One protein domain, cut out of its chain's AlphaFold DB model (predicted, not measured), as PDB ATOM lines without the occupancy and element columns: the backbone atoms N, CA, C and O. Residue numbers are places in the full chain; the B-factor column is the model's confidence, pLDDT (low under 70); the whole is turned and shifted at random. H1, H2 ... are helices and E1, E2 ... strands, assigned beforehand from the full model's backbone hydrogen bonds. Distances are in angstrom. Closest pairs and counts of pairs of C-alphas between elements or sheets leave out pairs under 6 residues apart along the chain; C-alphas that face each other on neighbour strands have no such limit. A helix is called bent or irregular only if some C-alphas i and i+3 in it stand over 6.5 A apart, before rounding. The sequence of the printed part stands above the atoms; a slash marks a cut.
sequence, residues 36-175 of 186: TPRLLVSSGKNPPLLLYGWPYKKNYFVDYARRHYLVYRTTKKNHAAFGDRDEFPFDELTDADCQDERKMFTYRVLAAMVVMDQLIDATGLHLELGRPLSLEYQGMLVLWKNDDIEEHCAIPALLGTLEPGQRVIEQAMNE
ATOM      1  N   THR A  36     410.807 283.184 251.503       67.69
ATOM      2  CA  THR A  36     410.697 282.126 252.520       67.69
ATOM      3  C   THR A  36     411.484 282.523 253.773       67.69
ATOM      4  O   THR A  36     412.523 283.168 253.630       67.69
ATOM      5  N   PRO A  37     411.095 282.083 254.986       67.00
ATOM      6  CA  PRO A  37     411.799 282.444 256.225       67.00
ATOM      7  C   PRO A  37     413.308 282.145 256.219       67.00
ATOM      8  O   PRO A  37     414.086 282.832 256.865       67.00
ATOM      9  N   ARG A  38     413.753 281.148 255.439       65.56
ATOM     10  CA  ARG A  38     415.177 280.786 255.269       65.56
ATOM     11  C   ARG A  38     415.999 281.813 254.483       65.56
ATOM     12  O   ARG A  38     417.217 281.682 254.420       65.56
ATOM     13  N   LEU A  39     415.336 282.749 253.813       66.50
ATOM     14  CA  LEU A  39     415.951 283.833 253.052       66.50
ATOM     15  C   LEU A  39     415.985 285.144 253.846       66.50
ATOM     16  O   LEU A  39     416.550 286.113 253.354       66.50
ATOM     17  N   LEU A  40     415.417 285.167 255.055       64.25
ATOM     18  CA  LEU A  40     415.557 286.276 255.991       64.25
ATOM     19  C   LEU A  40     416.856 286.107 256.781       64.25
ATOM     20  O   LEU A  40     417.162 285.007 257.263       64.25
ATOM     21  N   VAL A  41     417.610 287.197 256.933       57.84
ATOM     22  CA  VAL A  41     418.872 287.205 257.700       57.84
ATOM     23  C   VAL A  41     418.659 286.840 259.173       57.84
ATOM     24  O   VAL A  41     419.516 286.198 259.778       57.84
ATOM     25  N   SER A  42     417.462 287.087 259.714       56.25
ATOM     26  CA  SER A  42     417.053 286.692 261.071       56.25
ATOM     27  C   SER A  42     417.098 285.178 261.357       56.25
ATOM     28  O   SER A  42     416.978 284.766 262.509       56.25
ATOM     29  N   SER A  43     417.320 284.326 260.346       55.34
ATOM     30  CA  SER A  43     417.452 282.866 260.487       55.34
ATOM     31  C   SER A  43     418.878 282.352 260.769       55.34
ATOM     32  O   SER A  43     419.098 281.137 260.778       55.34
ATOM     33  N   GLY A  44     419.857 283.239 260.990       54.62
ATOM     34  CA  GLY A  44     421.235 282.859 261.343       54.62
ATOM     35  C   GLY A  44     422.055 282.264 260.186       54.62
ATOM     36  O   GLY A  44     423.126 281.699 260.403       54.62
ATOM     37  N   LYS A  45     421.554 282.368 258.949       60.47
ATOM     38  CA  LYS A  45     422.275 282.042 257.709       60.47
ATOM     39  C   LYS A  45     422.570 283.339 256.949       60.47
ATOM     40  O   LYS A  45     421.854 284.310 257.137       60.47
ATOM     41  N   ASN A  46     423.572 283.325 256.063       62.31
ATOM     42  CA  ASN A  46     423.834 284.391 255.081       62.31
ATOM     43  C   ASN A  46     423.130 284.050 253.751       62.31
ATOM     44  O   ASN A  46     423.763 283.460 252.866       62.31
ATOM     45  N   PRO A  47     421.817 284.313 253.601       68.81
ATOM     46  CA  PRO A  47     421.135 284.134 252.330       68.81
ATOM     47  C   PRO A  47     421.721 285.077 251.267       68.81
ATOM     48  O   PRO A  47     422.309 286.106 251.603       68.81
ATOM     49  N   PRO A  48     421.573 284.754 249.970       71.56
ATOM     50  CA  PRO A  48     421.899 285.712 248.922       71.56
ATOM     51  C   PRO A  48     421.076 286.992 249.112       71.56
ATOM     52  O   PRO A  48     419.885 286.909 249.409       71.56
ATOM     53  N   LEU A  49     421.710 288.149 248.911       76.31
ATOM     54  CA  LEU A  49     421.037 289.443 248.960       76.31
ATOM     55  C   LEU A  49     420.000 289.535 247.832       76.31
ATOM     56  O   LEU A  49     420.323 289.298 246.662       76.31
ATOM     57  N   LEU A  50     418.765 289.862 248.194       80.88
ATOM     58  CA  LEU A  50     417.628 290.067 247.306       80.88
ATOM     59  C   LEU A  50     417.177 291.519 247.437       80.88
ATOM     60  O   LEU A  50     416.959 291.990 248.548       80.88
ATOM     61  N   LEU A  51     417.043 292.204 246.303       83.44
ATOM     62  CA  LEU A  51     416.605 293.597 246.228       83.44
ATOM     63  C   LEU A  51     415.127 293.637 245.825       83.44
ATOM     64  O   LEU A  51     414.734 292.934 244.890       83.44
ATOM     65  N   TYR A  52     414.331 294.469 246.491       84.25
ATOM     66  CA  TYR A  52     412.903 294.648 246.224       84.25
ATOM     67  C   TYR A  52     412.587 296.118 245.956       84.25
ATOM     68  O   TYR A  52     413.080 296.999 246.653       84.25
ATOM     69  N   GLY A  53     411.778 296.385 244.929       89.62
ATOM     70  CA  GLY A  53     411.542 297.734 244.416       89.62
ATOM     71  C   GLY A  53     411.220 297.748 242.920       89.62
ATOM     72  O   GLY A  53     410.752 296.744 242.378       89.62
ATOM     73  N   TRP A  54     411.496 298.866 242.249       91.31
ATOM     74  CA  TRP A  54     411.046 299.141 240.883       91.31
ATOM     75  C   TRP A  54     412.218 299.193 239.900       91.31
ATOM     76  O   TRP A  54     413.090 300.058 240.028       91.31
ATOM     77  N   PRO A  55     412.284 298.283 238.917       90.94
ATOM     78  CA  PRO A  55     413.303 298.351 237.884       90.94
ATOM     79  C   PRO A  55     413.023 299.513 236.917       90.94
ATOM     80  O   PRO A  55     411.874 299.884 236.699       90.94
ATOM     81  N   TYR A  56     414.069 300.081 236.313       89.94
ATOM     82  CA  TYR A  56     413.941 301.203 235.380       89.94
ATOM     83  C   TYR A  56     414.880 301.089 234.172       89.94
ATOM     84  O   TYR A  56     415.937 300.444 234.213       89.94
ATOM     85  N   LYS A  57     414.473 301.736 233.072       91.00
ATOM     86  CA  LYS A  57     415.233 301.808 231.817       91.00
ATOM     87  C   LYS A  57     416.286 302.922 231.846       91.00
ATOM     88  O   LYS A  57     416.261 303.824 232.682       91.00
ATOM     89  N   LYS A  58     417.230 302.880 230.905       89.94
ATOM     90  CA  LYS A  58     418.244 303.925 230.706       89.94
ATOM     91  C   LYS A  58     417.562 305.293 230.580       89.94
ATOM     92  O   LYS A  58     416.522 305.397 229.948       89.94
ATOM     93  N   ASN A  59     418.175 306.326 231.159       92.56
ATOM     94  CA  ASN A  59     417.690 307.714 231.184       92.56
ATOM     95  C   ASN A  59     416.400 307.979 231.979       92.56
ATOM     96  O   ASN A  59     416.076 309.147 232.139       92.56
ATOM     97  N   TYR A  60     415.746 306.967 232.569       94.19
ATOM     98  CA  TYR A  60     414.469 307.139 233.276       94.19
ATOM     99  C   TYR A  60     414.424 308.357 234.208       94.19
ATOM    100  O   TYR A  60     413.572 309.227 234.053       94.19
ATOM    101  N   PHE A  61     415.380 308.460 235.139       95.81
ATOM    102  CA  PHE A  61     415.422 309.572 236.089       95.81
ATOM    103  C   PHE A  61     415.718 310.921 235.439       95.81
ATOM    104  O   PHE A  61     415.225 311.930 235.925       95.81
ATOM    105  N   VAL A  62     416.485 310.955 234.346       96.06
ATOM    106  CA  VAL A  62     416.713 312.196 233.593       96.06
ATOM    107  C   VAL A  62     415.399 312.653 232.974       96.06
ATOM    108  O   VAL A  62     415.015 313.804 233.143       96.06
ATOM    109  N   ASP A  63     414.678 311.747 232.317       94.88
ATOM    110  CA  ASP A  63     413.407 312.073 231.674       94.88
ATOM    111  C   ASP A  63     412.344 312.469 232.708       94.88
ATOM    112  O   ASP A  63     411.587 313.412 232.482       94.88
ATOM    113  N   TYR A  64     412.319 311.798 233.862       95.31
ATOM    114  CA  TYR A  64     411.481 312.179 234.998       95.31
ATOM    115  C   TYR A  64     411.839 313.581 235.504       95.31
ATOM    116  O   TYR A  64     410.976 314.452 235.571       95.31
ATOM    117  N   ALA A  65     413.119 313.839 235.786       96.44
ATOM    118  CA  ALA A  65     413.584 315.138 236.261       96.44
ATOM    119  C   ALA A  65     413.239 316.272 235.283       96.44
ATOM    120  O   ALA A  65     412.842 317.348 235.719       96.44
ATOM    121  N   ARG A  66     413.311 316.015 233.970       95.00
ATOM    122  CA  ARG A  66     412.871 316.954 232.927       95.00
ATOM    123  C   ARG A  66     411.372 317.237 232.985       95.00
ATOM    124  O   ARG A  66     410.982 318.396 232.943       95.00
ATOM    125  N   ARG A  67     410.530 316.199 233.080       94.25
ATOM    126  CA  ARG A  67     409.061 316.352 233.134       94.25
ATOM    127  C   ARG A  67     408.588 317.117 234.368       94.25
ATOM    128  O   ARG A  67     407.596 317.833 234.288       94.25
ATOM    129  N   HIS A  68     409.309 316.974 235.478       94.88
ATOM    130  CA  HIS A  68     408.983 317.608 236.759       94.88
ATOM    131  C   HIS A  68     409.773 318.884 237.043       94.88
ATOM    132  O   HIS A  68     409.693 319.397 238.156       94.88
ATOM    133  N   TYR A  69     410.520 319.405 236.060       95.69
ATOM    134  CA  TYR A  69     411.326 320.625 236.200       95.69
ATOM    135  C   TYR A  69     412.243 320.592 237.430       95.69
ATOM    136  O   TYR A  69     412.402 321.580 238.148       95.69
ATOM    137  N   LEU A  70     412.816 319.418 237.713       96.50
ATOM    138  CA  LEU A  70     413.707 319.253 238.848       96.50
ATOM    139  C   LEU A  70     415.035 319.950 238.577       96.50
ATOM    140  O   LEU A  70     415.513 320.048 237.443       96.50
ATOM    141  N   VAL A  71     415.650 320.397 239.665       96.31
ATOM    142  CA  VAL A  71     416.878 321.180 239.640       96.31
ATOM    143  C   VAL A  71     417.910 320.507 240.527       96.31
ATOM    144  O   VAL A  71     417.651 320.194 241.688       96.31
ATOM    145  N   TYR A  72     419.110 320.311 239.989       95.31
ATOM    146  CA  TYR A  72     420.265 319.937 240.786       95.31
ATOM    147  C   TYR A  72     420.955 321.193 241.325       95.31
ATOM    148  O   TYR A  72     421.437 322.026 240.557       95.31
ATOM    149  N   ARG A  73     421.039 321.318 242.652       93.81
ATOM    150  CA  ARG A  73     421.821 322.379 243.298       93.81
ATOM    151  C   ARG A  73     423.297 322.037 243.230       93.81
ATOM    152  O   ARG A  73     423.736 321.019 243.772       93.81
ATOM    153  N   THR A  74     424.069 322.884 242.564       89.25
ATOM    154  CA  THR A  74     425.500 322.658 242.426       89.25
ATOM    155  C   THR A  74     426.208 322.933 243.750       89.25
ATOM    156  O   THR A  74     425.749 323.643 244.646       89.25
ATOM    157  N   THR A  75     427.359 322.299 243.907       87.31
ATOM    158  CA  THR A  75     428.247 322.476 245.049       87.31
ATOM    159  C   THR A  75     429.456 323.289 244.614       87.31
ATOM    160  O   THR A  75     429.852 323.277 243.449       87.31
ATOM    161  N   LYS A  76     430.169 323.875 245.578       86.56
ATOM    162  CA  LYS A  76     431.454 324.546 245.310       86.56
ATOM    163  C   LYS A  76     432.463 323.669 244.551       86.56
ATOM    164  O   LYS A  76     433.353 324.196 243.899       86.56
ATOM    165  N   LYS A  77     432.353 322.336 244.650       84.25
ATOM    166  CA  LYS A  77     433.275 321.390 244.006       84.25
ATOM    167  C   LYS A  77     432.978 321.151 242.526       84.25
ATOM    168  O   LYS A  77     433.893 320.788 241.799       84.25
ATOM    169  N   ASN A  78     431.729 321.305 242.090       85.06
ATOM    170  CA  ASN A  78     431.319 321.041 240.707       85.06
ATOM    171  C   ASN A  78     430.769 322.276 239.983       85.06
ATOM    172  O   ASN A  78     430.501 322.174 238.797       85.06
ATOM    173  N   HIS A  79     430.694 323.432 240.645       84.25
ATOM    174  CA  HIS A  79     430.245 324.718 240.091       84.25
ATOM    175  C   HIS A  79     430.820 325.025 238.694       84.25
ATOM    176  O   HIS A  79     430.062 325.196 237.741       84.25
ATOM    177  N   ALA A  80     432.143 324.915 238.527       84.56
ATOM    178  CA  ALA A  80     432.814 325.137 237.242       84.56
ATOM    179  C   ALA A  80     432.379 324.151 236.138       84.56
ATOM    180  O   ALA A  80     432.315 324.510 234.964       84.56
ATOM    181  N   ALA A  81     432.042 322.905 236.493       82.50
ATOM    182  CA  ALA A  81     431.553 321.909 235.535       82.50
ATOM    183  C   ALA A  81     430.132 322.220 235.031       82.50
ATOM    184  O   ALA A  81     429.723 321.693 233.999       82.50
ATOM    185  N   PHE A  82     429.407 323.091 235.736       85.06
ATOM    186  CA  PHE A  82     428.061 323.548 235.396       85.06
ATOM    187  C   PHE A  82     428.041 325.002 234.906       85.06
ATOM    188  O   PHE A  82     426.995 325.647 234.934       85.06
ATOM    189  N   GLY A  83     429.182 325.521 234.438       84.44
ATOM    190  CA  GLY A  83     429.279 326.883 233.908       84.44
ATOM    191  C   GLY A  83     429.023 327.950 234.969       84.44
ATOM    192  O   GLY A  83     428.360 328.943 234.683       84.44
ATOM    193  N   ASP A  84     429.495 327.698 236.190       86.44
ATOM    194  CA  ASP A  84     429.375 328.580 237.352       86.44
ATOM    195  C   ASP A  84     427.921 328.911 237.741       86.44
ATOM    196  O   ASP A  84     427.625 329.966 238.306       86.44
ATOM    197  N   ARG A  85     426.995 327.993 237.442       87.00
ATOM    198  CA  ARG A  85     425.592 328.083 237.855       87.00
ATOM    199  C   ARG A  85     425.400 327.452 239.227       87.00
ATOM    200  O   ARG A  85     425.876 326.343 239.468       87.00
ATOM    201  N   ASP A  86     424.635 328.113 240.091       91.44
ATOM    202  CA  ASP A  86     424.235 327.572 241.401       91.44
ATOM    203  C   ASP A  86     423.194 326.451 241.274       91.44
ATOM    204  O   ASP A  86     423.108 325.548 242.108       91.44
ATOM    205  N   GLU A  87     422.418 326.486 240.195       94.06
ATOM    206  CA  GLU A  87     421.326 325.565 239.927       94.06
ATOM    207  C   GLU A  87     421.401 325.065 238.483       94.06
ATOM    208  O   GLU A  87     421.620 325.829 237.540       94.06
ATOM    209  N   PHE A  88     421.249 323.753 238.324       93.12
ATOM    210  CA  PHE A  88     421.214 323.073 237.040       93.12
ATOM    211  C   PHE A  88     419.816 322.474 236.810       93.12
ATOM    212  O   PHE A  88     419.511 321.417 237.376       93.12
ATOM    213  N   PRO A  89     418.958 323.140 236.021       94.88
ATOM    214  CA  PRO A  89     417.646 322.621 235.643       94.88
ATOM    215  C   PRO A  89     417.778 321.521 234.576       94.88
ATOM    216  O   PRO A  89     418.464 321.692 233.567       94.88
ATOM    217  N   PHE A  90     417.143 320.366 234.795       95.06
ATOM    218  CA  PHE A  90     417.274 319.230 233.870       95.06
ATOM    219  C   PHE A  90     416.561 319.456 232.532       95.06
ATOM    220  O   PHE A  90     416.968 318.884 231.520       95.06
ATOM    221  N   ASP A  91     415.514 320.276 232.495       94.31
ATOM    222  CA  ASP A  91     414.761 320.604 231.281       94.31
ATOM    223  C   ASP A  91     415.574 321.416 230.259       94.31
ATOM    224  O   ASP A  91     415.284 321.330 229.063       94.31
ATOM    225  N   GLU A  92     416.658 322.075 230.682       92.88
ATOM    226  CA  GLU A  92     417.604 322.781 229.803       92.88
ATOM    227  C   GLU A  92     418.619 321.862 229.092       92.88
ATOM    228  O   GLU A  92     419.453 322.346 228.323       92.88
ATOM    229  N   LEU A  93     418.572 320.540 229.313       91.31
ATOM    230  CA  LEU A  93     419.444 319.597 228.607       91.31
ATOM    231  C   LEU A  93     419.251 319.686 227.089       91.31
ATOM    232  O   LEU A  93     418.174 319.386 226.558       91.31
ATOM    233  N   THR A  94     420.328 320.043 226.388       90.56
ATOM    234  CA  THR A  94     420.333 320.143 224.927       90.56
ATOM    235  C   THR A  94     420.469 318.768 224.271       90.56
ATOM    236  O   THR A  94     420.961 317.811 224.876       90.56
ATOM    237  N   ASP A  95     420.104 318.664 222.992       90.06
ATOM    238  CA  ASP A  95     420.328 317.438 222.217       90.06
ATOM    239  C   ASP A  95     421.815 317.073 222.159       90.06
ATOM    240  O   ASP A  95     422.170 315.900 222.251       90.06
ATOM    241  N   ALA A  96     422.701 318.071 222.073       90.56
ATOM    242  CA  ALA A  96     424.145 317.857 222.077       90.56
ATOM    243  C   ALA A  96     424.631 317.235 223.396       90.56
ATOM    244  O   ALA A  96     425.471 316.336 223.378       90.56
ATOM    245  N   ASP A  97     424.073 317.667 224.530       89.00
ATOM    246  CA  ASP A  97     424.354 317.057 225.831       89.00
ATOM    247  C   ASP A  97     423.848 315.613 225.894       89.00
ATOM    248  O   ASP A  97     424.546 314.739 226.405       89.00
ATOM    249  N   CYS A  98     422.673 315.346 225.315       88.94
ATOM    250  CA  CYS A  98     422.069 314.015 225.283       88.94
ATOM    251  C   CYS A  98     422.842 313.010 224.408       88.94
ATOM    252  O   CYS A  98     422.770 311.806 224.661       88.94
ATOM    253  N   GLN A  99     423.582 313.482 223.398       91.56
ATOM    254  CA  GLN A  99     424.431 312.641 222.541       91.56
ATOM    255  C   GLN A  99     425.821 312.364 223.145       91.56
ATOM    256  O   GLN A  99     426.504 311.432 222.715       91.56
ATOM    257  N   ASP A 100     426.252 313.129 224.151       91.88
ATOM    258  CA  ASP A 100     427.508 312.891 224.864       91.88
ATOM    259  C   ASP A 100     427.289 311.904 226.023       91.88
ATOM    260  O   ASP A 100     426.810 312.245 227.105       91.88
ATOM    261  N   GLU A 101     427.683 310.645 225.816       90.56
ATOM    262  CA  GLU A 101     427.474 309.585 226.808       90.56
ATOM    263  C   GLU A 101     428.237 309.821 228.125       90.56
ATOM    264  O   GLU A 101     427.782 309.365 229.177       90.56
ATOM    265  N   ARG A 102     429.365 310.553 228.110       89.75
ATOM    266  CA  ARG A 102     430.090 310.886 229.349       89.75
ATOM    267  C   ARG A 102     429.296 311.888 230.174       89.75
ATOM    268  O   ARG A 102     429.144 311.686 231.377       89.75
ATOM    269  N   LYS A 103     428.748 312.922 229.530       89.88
ATOM    270  CA  LYS A 103     427.851 313.878 230.191       89.88
ATOM    271  C   LYS A 103     426.583 313.196 230.689       89.88
ATOM    272  O   LYS A 103     426.227 313.332 231.857       89.88
ATOM    273  N   MET A 104     425.951 312.385 229.844       93.25
ATOM    274  CA  MET A 104     424.734 311.664 230.212       93.25
ATOM    275  C   MET A 104     424.943 310.682 231.360       93.25
ATOM    276  O   MET A 104     424.037 310.503 232.170       93.25
ATOM    277  N   PHE A 105     426.118 310.061 231.484       90.50
ATOM    278  CA  PHE A 105     426.440 309.271 232.671       90.50
ATOM    279  C   PHE A 105     426.349 310.118 233.948       90.50
ATOM    280  O   PHE A 105     425.657 309.725 234.887       90.50
ATOM    281  N   THR A 106     426.970 311.301 233.963       90.94
ATOM    282  CA  THR A 106     426.890 312.236 235.094       90.94
ATOM    283  C   THR A 106     425.455 312.692 235.347       90.94
ATOM    284  O   THR A 106     424.990 312.618 236.483       90.94
ATOM    285  N   TYR A 107     424.718 313.098 234.311       93.94
ATOM    286  CA  TYR A 107     423.340 313.566 234.474       93.94
ATOM    287  C   TYR A 107     422.400 312.489 234.999       93.94
ATOM    288  O   TYR A 107     421.550 312.797 235.825       93.94
ATOM    289  N   ARG A 108     422.573 311.220 234.612       94.88
ATOM    290  CA  ARG A 108     421.786 310.113 235.179       94.88
ATOM    291  C   ARG A 108     422.010 309.954 236.676       94.88
ATOM    292  O   ARG A 108     421.045 309.716 237.392       94.88
ATOM    293  N   VAL A 109     423.255 310.081 237.140       92.38
ATOM    294  CA  VAL A 109     423.573 309.996 238.574       92.38
ATOM    295  C   VAL A 109     422.920 311.152 239.325       92.38
ATOM    296  O   VAL A 109     422.241 310.922 240.320       92.38
ATOM    297  N   LEU A 110     423.068 312.379 238.822       94.56
ATOM    298  CA  LEU A 110     422.497 313.562 239.469       94.56
ATOM    299  C   LEU A 110     420.968 313.545 239.461       94.56
ATOM    300  O   LEU A 110     420.356 313.844 240.479       94.56
ATOM    301  N   ALA A 111     420.352 313.151 238.347       96.44
ATOM    302  CA  ALA A 111     418.904 313.037 238.251       96.44
ATOM    303  C   ALA A 111     418.375 311.976 239.219       96.44
ATOM    304  O   ALA A 111     417.408 312.228 239.925       96.44
ATOM    305  N   ALA A 112     419.038 310.817 239.306       95.69
ATOM    306  CA  ALA A 112     418.660 309.786 240.265       95.69
ATOM    307  C   ALA A 112     418.736 310.300 241.708       95.69
ATOM    308  O   ALA A 112     417.815 310.048 242.474       95.69
ATOM    309  N   MET A 113     419.782 311.053 242.068       94.69
ATOM    310  CA  MET A 113     419.890 311.667 243.399       94.69
ATOM    311  C   MET A 113     418.724 312.617 243.683       94.69
ATOM    312  O   MET A 113     418.037 312.438 244.678       94.69
ATOM    313  N   VAL A 114     418.458 313.576 242.791       96.75
ATOM    314  CA  VAL A 114     417.403 314.582 243.008       96.75
ATOM    315  C   VAL A 114     416.012 313.944 243.065       96.75
ATOM    316  O   VAL A 114     415.203 314.317 243.909       96.75
ATOM    317  N   VAL A 115     415.733 312.961 242.201       97.00
ATOM    318  CA  VAL A 115     414.456 312.232 242.227       97.00
ATOM    319  C   VAL A 115     414.322 311.406 243.503       97.00
ATOM    320  O   VAL A 115     413.258 311.409 244.115       97.00
ATOM    321  N   MET A 116     415.379 310.711 243.932       96.50
ATOM    322  CA  MET A 116     415.344 309.960 245.189       96.50
ATOM    323  C   MET A 116     415.113 310.877 246.383       96.50
ATOM    324  O   MET A 116     414.228 310.577 247.171       96.50
ATOM    325  N   ASP A 117     415.837 311.994 246.489       95.88
ATOM    326  CA  ASP A 117     415.660 312.959 247.578       95.88
ATOM    327  C   ASP A 117     414.207 313.457 247.627       95.88
ATOM    328  O   ASP A 117     413.571 313.416 248.676       95.88
ATOM    329  N   GLN A 118     413.629 313.811 246.473       96.56
ATOM    330  CA  GLN A 118     412.225 314.217 246.380       96.56
ATOM    331  C   GLN A 118     411.258 313.116 246.848       96.56
ATOM    332  O   GLN A 118     410.289 313.402 247.552       96.56
ATOM    333  N   LEU A 119     411.485 311.863 246.445       95.75
ATOM    334  CA  LEU A 119     410.628 310.736 246.827       95.75
ATOM    335  C   LEU A 119     410.776 310.376 248.309       95.75
ATOM    336  O   LEU A 119     409.774 310.073 248.960       95.75
ATOM    337  N   ILE A 120     411.994 310.430 248.849       95.56
ATOM    338  CA  ILE A 120     412.270 310.232 250.275       95.56
ATOM    339  C   ILE A 120     411.559 311.324 251.075       95.56
ATOM    340  O   ILE A 120     410.802 311.000 251.987       95.56
ATOM    341  N   ASP A 121     411.699 312.595 250.693       95.25
ATOM    342  CA  ASP A 121     411.036 313.717 251.364       95.25
ATOM    343  C   ASP A 121     409.505 313.600 251.310       95.25
ATOM    344  O   ASP A 121     408.813 313.884 252.290       95.25
ATOM    345  N   ALA A 122     408.955 313.148 250.179       94.00
ATOM    346  CA  ALA A 122     407.513 313.011 249.990       94.00
ATOM    347  C   ALA A 122     406.898 311.827 250.755       94.00
ATOM    348  O   ALA A 122     405.706 311.857 251.072       94.00
ATOM    349  N   THR A 123     407.668 310.768 251.015       92.88
ATOM    350  CA  THR A 123     407.134 309.504 251.553       92.88
ATOM    351  C   THR A 123     407.653 309.144 252.939       92.88
ATOM    352  O   THR A 123     407.026 308.346 253.635       92.88
ATOM    353  N   GLY A 124     408.793 309.703 253.346       92.31
ATOM    354  CA  GLY A 124     409.543 309.297 254.533       92.31
ATOM    355  C   GLY A 124     410.124 307.881 254.445       92.31
ATOM    356  O   GLY A 124     410.571 307.353 255.463       92.31
ATOM    357  N   LEU A 125     410.081 307.241 253.271       89.56
ATOM    358  CA  LEU A 125     410.604 305.894 253.063       89.56
ATOM    359  C   LEU A 125     412.069 305.943 252.643       89.56
ATOM    360  O   LEU A 125     412.500 306.850 251.936       89.56
ATOM    361  N   HIS A 126     412.823 304.929 253.056       92.50
ATOM    362  CA  HIS A 126     414.196 304.734 252.607       92.50
ATOM    363  C   HIS A 126     414.227 304.261 251.152       92.50
ATOM    364  O   HIS A 126     413.428 303.410 250.766       92.50
ATOM    365  N   LEU A 127     415.153 304.794 250.353       93.12
ATOM    366  CA  LEU A 127     415.335 304.414 248.955       93.12
ATOM    367  C   LEU A 127     416.819 304.310 248.606       93.12
ATOM    368  O   LEU A 127     417.632 305.147 248.994       93.12
ATOM    369  N   GLU A 128     417.164 303.297 247.817       93.69
ATOM    370  CA  GLU A 128     418.520 303.076 247.313       93.69
ATOM    371  C   GLU A 128     418.522 302.761 245.815       93.69
ATOM    372  O   GLU A 128     417.537 302.292 245.248       93.69
ATOM    373  N   LEU A 129     419.672 302.943 245.162       91.94
ATOM    374  CA  LEU A 129     419.886 302.438 243.808       91.94
ATOM    375  C   LEU A 129     420.493 301.037 243.848       91.94
ATOM    376  O   LEU A 129     421.537 300.797 244.453       91.94
ATOM    377  N   GLY A 130     419.863 300.122 243.126       87.44
ATOM    378  CA  GLY A 130     420.308 298.754 242.933       87.44
ATOM    379  C   GLY A 130     420.537 298.421 241.464       87.44
ATOM    380  O   GLY A 130     420.107 299.126 240.548       87.44
ATOM    381  N   ARG A 131     421.194 297.282 241.231       83.94
ATOM    382  CA  ARG A 131     421.311 296.691 239.897       83.94
ATOM    383  C   ARG A 131     420.454 295.428 239.830       83.94
ATOM    384  O   ARG A 131     420.795 294.454 240.507       83.94
ATOM    385  N   PRO A 132     419.379 295.409 239.024       80.81
ATOM    386  CA  PRO A 132     418.569 294.219 238.874       80.81
ATOM    387  C   PRO A 132     419.386 293.153 238.149       80.81
ATOM    388  O   PRO A 132     420.242 293.445 237.306       80.81
ATOM    389  N   LEU A 133     419.096 291.892 238.444       75.88
ATOM    390  CA  LEU A 133     419.613 290.778 237.660       75.88
ATOM    391  C   LEU A 133     418.780 290.646 236.373       75.88
ATOM    392  O   LEU A 133     418.010 289.708 236.211       75.88
ATOM    393  N   SER A 134     418.899 291.640 235.494       73.88
ATOM    394  CA  SER A 134     418.183 291.749 234.220       73.88
ATOM    395  C   SER A 134     419.105 292.325 233.140       73.88
ATOM    396  O   SER A 134     420.099 292.981 233.459       73.88
ATOM    397  N   LEU A 135     418.796 292.026 231.875       76.31
ATOM    398  CA  LEU A 135     419.382 292.676 230.694       76.31
ATOM    399  C   LEU A 135     418.469 293.778 230.131       76.31
ATOM    400  O   LEU A 135     418.939 294.666 229.430       76.31
ATOM    401  N   GLU A 136     417.176 293.727 230.449       81.31
ATOM    402  CA  GLU A 136     416.175 294.689 229.987       81.31
ATOM    403  C   GLU A 136     416.299 296.022 230.736       81.31
ATOM    404  O   GLU A 136     416.308 297.095 230.131       81.31
ATOM    405  N   TYR A 137     416.447 295.940 232.058       85.31
ATOM    406  CA  TYR A 137     416.501 297.093 232.949       85.31
ATOM    407  C   TYR A 137     417.939 297.432 233.324       85.31
ATOM    408  O   TYR A 137     418.738 296.555 233.657       85.31
ATOM    409  N   GLN A 138     418.269 298.723 233.305       85.69
ATOM    410  CA  GLN A 138     419.623 299.209 233.583       85.69
ATOM    411  C   GLN A 138     419.859 299.461 235.075       85.69
ATOM    412  O   GLN A 138     421.008 299.448 235.519       85.69
ATOM    413  N   GLY A 139     418.795 299.652 235.852       89.25
ATOM    414  CA  GLY A 139     418.869 299.853 237.292       89.25
ATOM    415  C   GLY A 139     417.546 299.555 237.981       89.25
ATOM    416  O   GLY A 139     416.577 299.136 237.347       89.25
ATOM    417  N   MET A 140     417.543 299.699 239.299       90.94
ATOM    418  CA  MET A 140     416.388 299.449 240.149       90.94
ATOM    419  C   MET A 140     416.374 300.450 241.296       90.94
ATOM    420  O   MET A 140     417.402 300.651 241.936       90.94
ATOM    421  N   LEU A 141     415.226 301.070 241.546       92.81
ATOM    422  CA  LEU A 141     414.975 301.834 242.757       92.81
ATOM    423  C   LEU A 141     414.538 300.845 243.838       92.81
ATOM    424  O   LEU A 141     413.477 300.234 243.724       92.81
ATOM    425  N   VAL A 142     415.393 300.621 244.827       91.19
ATOM    426  CA  VAL A 142     415.239 299.612 245.875       91.19
ATOM    427  C   VAL A 142     414.593 300.255 247.093       91.19
ATOM    428  O   VAL A 142     415.074 301.270 247.581       91.19
ATOM    429  N   LEU A 143     413.519 299.638 247.574       88.50
ATOM    430  CA  LEU A 143     412.807 300.043 248.782       88.50
ATOM    431  C   LEU A 143     413.284 299.261 250.009       88.50
ATOM    432  O   LEU A 143     413.439 299.822 251.084       88.50
ATOM    433  N   TRP A 144     413.526 297.961 249.845       83.25
ATOM    434  CA  TRP A 144     414.106 297.128 250.894       83.25
ATOM    435  C   TRP A 144     414.873 295.947 250.303       83.25
ATOM    436  O   TRP A 144     414.701 295.536 249.148       83.25
ATOM    437  N   LYS A 145     415.712 295.370 251.143       83.94
ATOM    438  CA  LYS A 145     416.474 294.150 250.941       83.94
ATOM    439  C   LYS A 145     415.940 293.073 251.892       83.94
ATOM    440  O   LYS A 145     415.120 293.307 252.777       83.94
ATOM    441  N   ASN A 146     416.333 291.823 251.683       77.50
ATOM    442  CA  ASN A 146     415.916 290.732 252.573       77.50
ATOM    443  C   ASN A 146     416.601 290.759 253.954       77.50
ATOM    444  O   ASN A 146     416.209 289.985 254.832       77.50
ATOM    445  N   ASP A 147     417.627 291.589 254.135       79.38
ATOM    446  CA  ASP A 147     418.397 291.742 255.369       79.38
ATOM    447  C   ASP A 147     418.022 292.976 256.202       79.38
ATOM    448  O   ASP A 147     418.336 292.998 257.387       79.38
ATOM    449  N   ASP A 148     417.282 293.930 255.632       80.75
ATOM    450  CA  ASP A 148     416.833 295.170 256.289       80.75
ATOM    451  C   ASP A 148     415.297 295.330 256.322       80.75
ATOM    452  O   ASP A 148     414.770 296.386 256.675       80.75
ATOM    453  N   ILE A 149     414.556 294.267 255.981       75.50
ATOM    454  CA  ILE A 149     413.090 294.291 255.858       75.50
ATOM    455  C   ILE A 149     412.386 294.782 257.131       75.50
ATOM    456  O   ILE A 149     411.308 295.367 257.065       75.50
ATOM    457  N   GLU A 150     412.970 294.547 258.305       72.31
ATOM    458  CA  GLU A 150     412.404 295.031 259.563       72.31
ATOM    459  C   GLU A 150     412.439 296.564 259.630       72.31
ATOM    460  O   GLU A 150     411.422 297.197 259.911       72.31
ATOM    461  N   GLU A 151     413.578 297.158 259.279       82.75
ATOM    462  CA  GLU A 151     413.808 298.599 259.346       82.75
ATOM    463  C   GLU A 151     413.054 299.359 258.249       82.75
ATOM    464  O   GLU A 151     412.396 300.361 258.527       82.75
ATOM    465  N   HIS A 152     413.096 298.868 257.010       82.44
ATOM    466  CA  HIS A 152     412.590 299.610 255.849       82.44
ATOM    467  C   HIS A 152     411.210 299.158 255.356       82.44
ATOM    468  O   HIS A 152     410.639 299.782 254.461       82.44
ATOM    469  N   CYS A 153     410.628 298.110 255.948       77.62
ATOM    470  CA  CYS A 153     409.278 297.652 255.618       77.62
ATOM    471  C   CYS A 153     408.401 297.488 256.869       77.62
ATOM    472  O   CYS A 153     407.358 298.136 256.962       77.62
ATOM    473  N   ALA A 154     408.816 296.696 257.864       72.00
ATOM    474  CA  ALA A 154     407.966 296.403 259.022       72.00
ATOM    475  C   ALA A 154     407.691 297.637 259.903       72.00
ATOM    476  O   ALA A 154     406.539 297.866 260.279       72.00
ATOM    477  N   ILE A 155     408.710 298.457 260.195       77.75
ATOM    478  CA  ILE A 155     408.536 299.705 260.961       77.75
ATOM    479  C   ILE A 155     407.630 300.700 260.206       77.75
ATOM    480  O   ILE A 155     406.619 301.112 260.780       77.75
ATOM    481  N   PRO A 156     407.885 301.052 258.928       79.81
ATOM    482  CA  PRO A 156     406.969 301.897 258.160       79.81
ATOM    483  C   PRO A 156     405.538 301.345 258.057       79.81
ATOM    484  O   PRO A 156     404.577 302.114 258.082       79.81
ATOM    485  N   ALA A 157     405.365 300.021 257.969       75.25
ATOM    486  CA  ALA A 157     404.039 299.402 257.957       75.25
ATOM    487  C   ALA A 157     403.309 299.603 259.293       75.25
ATOM    488  O   ALA A 157     402.137 299.974 259.300       75.25
ATOM    489  N   LEU A 158     404.009 299.421 260.419       80.00
ATOM    490  CA  LEU A 158     403.469 299.667 261.758       80.00
ATOM    491  C   LEU A 158     403.067 301.137 261.956       80.00
ATOM    492  O   LEU A 158     402.060 301.419 262.604       80.00
ATOM    493  N   LEU A 159     403.836 302.064 261.381       88.94
ATOM    494  CA  LEU A 159     403.551 303.501 261.403       88.94
ATOM    495  C   LEU A 159     402.471 303.925 260.390       88.94
ATOM    496  O   LEU A 159     402.088 305.091 260.361       88.94
ATOM    497  N   GLY A 160     401.976 303.000 259.559       85.25
ATOM    498  CA  GLY A 160     400.970 303.277 258.532       85.25
ATOM    499  C   GLY A 160     401.482 304.105 257.347       85.25
ATOM    500  O   GLY A 160     400.674 304.600 256.562       85.25
ATOM    501  N   THR A 161     402.800 304.268 257.196       88.06
ATOM    502  CA  THR A 161     403.419 305.082 256.134       88.06
ATOM    503  C   THR A 161     403.817 304.267 254.906       88.06
ATOM    504  O   THR A 161     403.937 304.830 253.818       88.06
ATOM    505  N   LEU A 162     403.955 302.940 255.042       84.12
ATOM    506  CA  LEU A 162     404.437 302.076 253.962       84.12
ATOM    507  C   LEU A 162     403.533 302.093 252.722       84.12
ATOM    508  O   LEU A 162     403.985 302.488 251.653       84.12
ATOM    509  N   GLU A 163     402.267 301.682 252.839       84.69
ATOM    510  CA  GLU A 163     401.374 301.574 251.672       84.69
ATOM    511  C   GLU A 163     401.094 302.928 250.989       84.69
ATOM    512  O   GLU A 163     401.095 302.992 249.755       84.69
ATOM    513  N   PRO A 164     400.855 304.041 251.718       88.62
ATOM    514  CA  PRO A 164     400.763 305.357 251.092       88.62
ATOM    515  C   PRO A 164     402.044 305.748 250.347       88.62
ATOM    516  O   PRO A 164     401.956 306.166 249.193       88.62
ATOM    517  N   GLY A 165     403.218 305.564 250.961       88.44
ATOM    518  CA  GLY A 165     404.495 305.910 250.339       88.44
ATOM    519  C   GLY A 165     404.809 305.050 249.113       88.44
ATOM    520  O   GLY A 165     405.198 305.575 248.072       88.44
ATOM    521  N   GLN A 166     404.536 303.745 249.179       87.19
ATOM    522  CA  GLN A 166     404.675 302.840 248.037       87.19
ATOM    523  C   GLN A 166     403.834 303.271 246.842       87.19
ATOM    524  O   GLN A 166     404.323 303.196 245.723       87.19
ATOM    525  N   ARG A 167     402.602 303.753 247.055       86.50
ATOM    526  CA  ARG A 167     401.752 304.246 245.959       86.50
ATOM    527  C   ARG A 167     402.327 305.489 245.289       86.50
ATOM    528  O   ARG A 167     402.272 305.585 244.068       86.50
ATOM    529  N   VAL A 168     402.894 306.414 246.066       91.94
ATOM    530  CA  VAL A 168     403.570 307.604 245.521       91.94
ATOM    531  C   VAL A 168     404.769 307.186 244.668       91.94
ATOM    532  O   VAL A 168     404.896 307.637 243.532       91.94
ATOM    533  N   ILE A 169     405.607 306.277 245.176       91.88
ATOM    534  CA  ILE A 169     406.777 305.787 244.439       91.88
ATOM    535  C   ILE A 169     406.346 304.994 243.203       91.88
ATOM    536  O   ILE A 169     406.883 305.207 242.125       91.88
ATOM    537  N   GLU A 170     405.356 304.112 243.318       90.69
ATOM    538  CA  GLU A 170     404.846 303.325 242.197       90.69
ATOM    539  C   GLU A 170     404.280 304.225 241.094       90.69
ATOM    540  O   GLU A 170     404.550 303.992 239.918       90.69
ATOM    541  N   GLN A 171     403.544 305.279 241.450       90.44
ATOM    542  CA  GLN A 171     403.079 306.266 240.480       90.44
ATOM    543  C   GLN A 171     404.257 306.981 239.814       90.44
ATOM    544  O   GLN A 171     404.297 307.083 238.588       90.44
ATOM    545  N   ALA A 172     405.235 307.423 240.607       92.31
ATOM    546  CA  ALA A 172     406.418 308.103 240.104       92.31
ATOM    547  C   ALA A 172     407.301 307.206 239.233       92.31
ATOM    548  O   ALA A 172     407.955 307.733 238.348       92.31
ATOM    549  N   MET A 173     407.329 305.888 239.461       91.12
ATOM    550  CA  MET A 173     408.133 304.905 238.718       91.12
ATOM    551  C   MET A 173     407.435 304.347 237.469       91.12
ATOM    552  O   MET A 173     408.101 303.784 236.602       91.12
ATOM    553  N   ASN A 174     406.115 304.507 237.362       86.69
ATOM    554  CA  ASN A 174     405.332 304.127 236.181       86.69
ATOM    555  C   ASN A 174     404.994 305.323 235.277       86.69
ATOM    556  O   ASN A 174     404.261 305.188 234.297       86.69
ATOM    557  N   GLU A 175     405.508 306.509 235.585       81.12
ATOM    558  CA  GLU A 175     405.227 307.702 234.804       81.12
ATOM    559  C   GLU A 175     405.936 307.677 233.444       81.12
ATOM    560  O   GLU A 175     407.127 307.380 233.337       81.12
TER     561      GLU A 175
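Overview. This is residues 36 to 175 of the 186 residues of an uncharacterized protein of Polyporus arcularius HHB13444 (UniProt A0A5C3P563). One long helix, H4, runs through the middle of an elongated two-lobed model and links the lobes. One lobe holds H1, which crosses H4 at its residues 107 to 115, the two-strand sheet of E2 and E3, whose strand E2 comes close to the same stretch of H4, and the short helices H2 and H3; the other lobe holds a small twisted sheet of E1, E5 and E4, which H4 only grazes with its residues 109 to 120, together with H5 and with H6, which H4 touches with its residues 119 to 123. A tail with no named element, residues 36 to 50, reaches past the sheet of E1, E5 and E4 and makes one end of the longest axis, the part round H2 the other. The printed part has 140 residues with six named helices and five named strands, in the order E1 H1 E2 H2 E3 H3 H4 E4 E5 H5 H6; the class is mixed, helices and strands, and both sheets, E1 - E5 - E4 and E2 - E3, are antiparallel. The whole is only just compact, close to loose, with a radius of gyration of the C-alphas of 17.3 A and spans of 52 by 32 by 30 A.

Along the chain. After residues 36 to 50, strand E1 covers residues 51 to 56, 13.5 A long, and begins at C-alpha 51 at (416.605, 293.597, 246.228). Helix H1 is residues 60 to 67, 10.7 A. Strand E2 is residues 71 to 73, helix H2 residues 79 to 82, strand E3 residues 87 to 89 and helix H3 residues 95 to 99. Helix H4, residues 101 to 123, is the longest: its 32.0 A run from C-alpha 101 at (427.474, 309.585, 226.808) to C-alpha 123 at (407.134, 309.504, 251.553). Strand E4 is residues 128 to 130, and strand E5, residues 139 to 145, is 15.0 A long. Helix H5, residues 149 to 158, is 12.5 A long and only just irregular, with C-alphas 152 and 155 6.53 A apart. Helix H6, residues 162 to 173, is 15.9 A long and ends at C-alpha 173 at (408.133, 304.905, 238.718).

Arrangement. H4 is the hub, touching H1, H3 and H6. With its residues 107 to 115 it touches H1 about perpendicular, at 73 degrees, the closest C-alphas being those of Val 62 and Ala 111, 5.2 A apart. H3 touches H4 only at the corner, and only just, with 3 pairs of C-alphas within 8 A; the closest are those of Cys 98 and Met 104, 6.1 A. The C-alphas of Tyr 72 in E2 and Val 114 in H4 are the closest of those two, 6.5 A apart, while E3 and H4 are apart. E2 and E3 are antiparallel, with N 72 and O 88 2.9 A apart, within hydrogen-bond range. H2 touches no helix. With residues 119 to 123 H4 touches H6, at a shallow tilt of 29 degrees, opposite ways; the C-alphas of Thr 123 and Gly 165 are closest, 4.6 A. In the other sheet, E5 is the inner strand. It is antiparallel to E1, with N 54 and O 141 2.8 A apart, and forms an antiparallel hairpin with E4, with N 130 and O 140 2.8 A apart. This sheet is only just strongly twisted, its C-alphas lying up to 4.3 A off the best plane. H4, H5 and H6 are on it, but each only grazes it, H6 with residues 166 to 173. H5 and H6 touch only at the corner, and only just, with 3 pairs of C-alphas within 8 A; the closest are those of Pro 156 and Leu 162, 4.9 A. In H1, H3, H4 and H6 every O i to N i+4 pair is within hydrogen-bond range; in H5 4 of 6 are, and H2 is too short for such a pair.

Size, cuts and confidence. The two C-alphas farthest apart are those of Arg 38 and Asp 84, 53.0 A. The printed part has no cut, and no link between its named elements is long; the link from E4 to E5, 8 residues, is short and the others are tight. The mean pLDDT of the printed part is 86.4, and residues 36 to 47 are under 70.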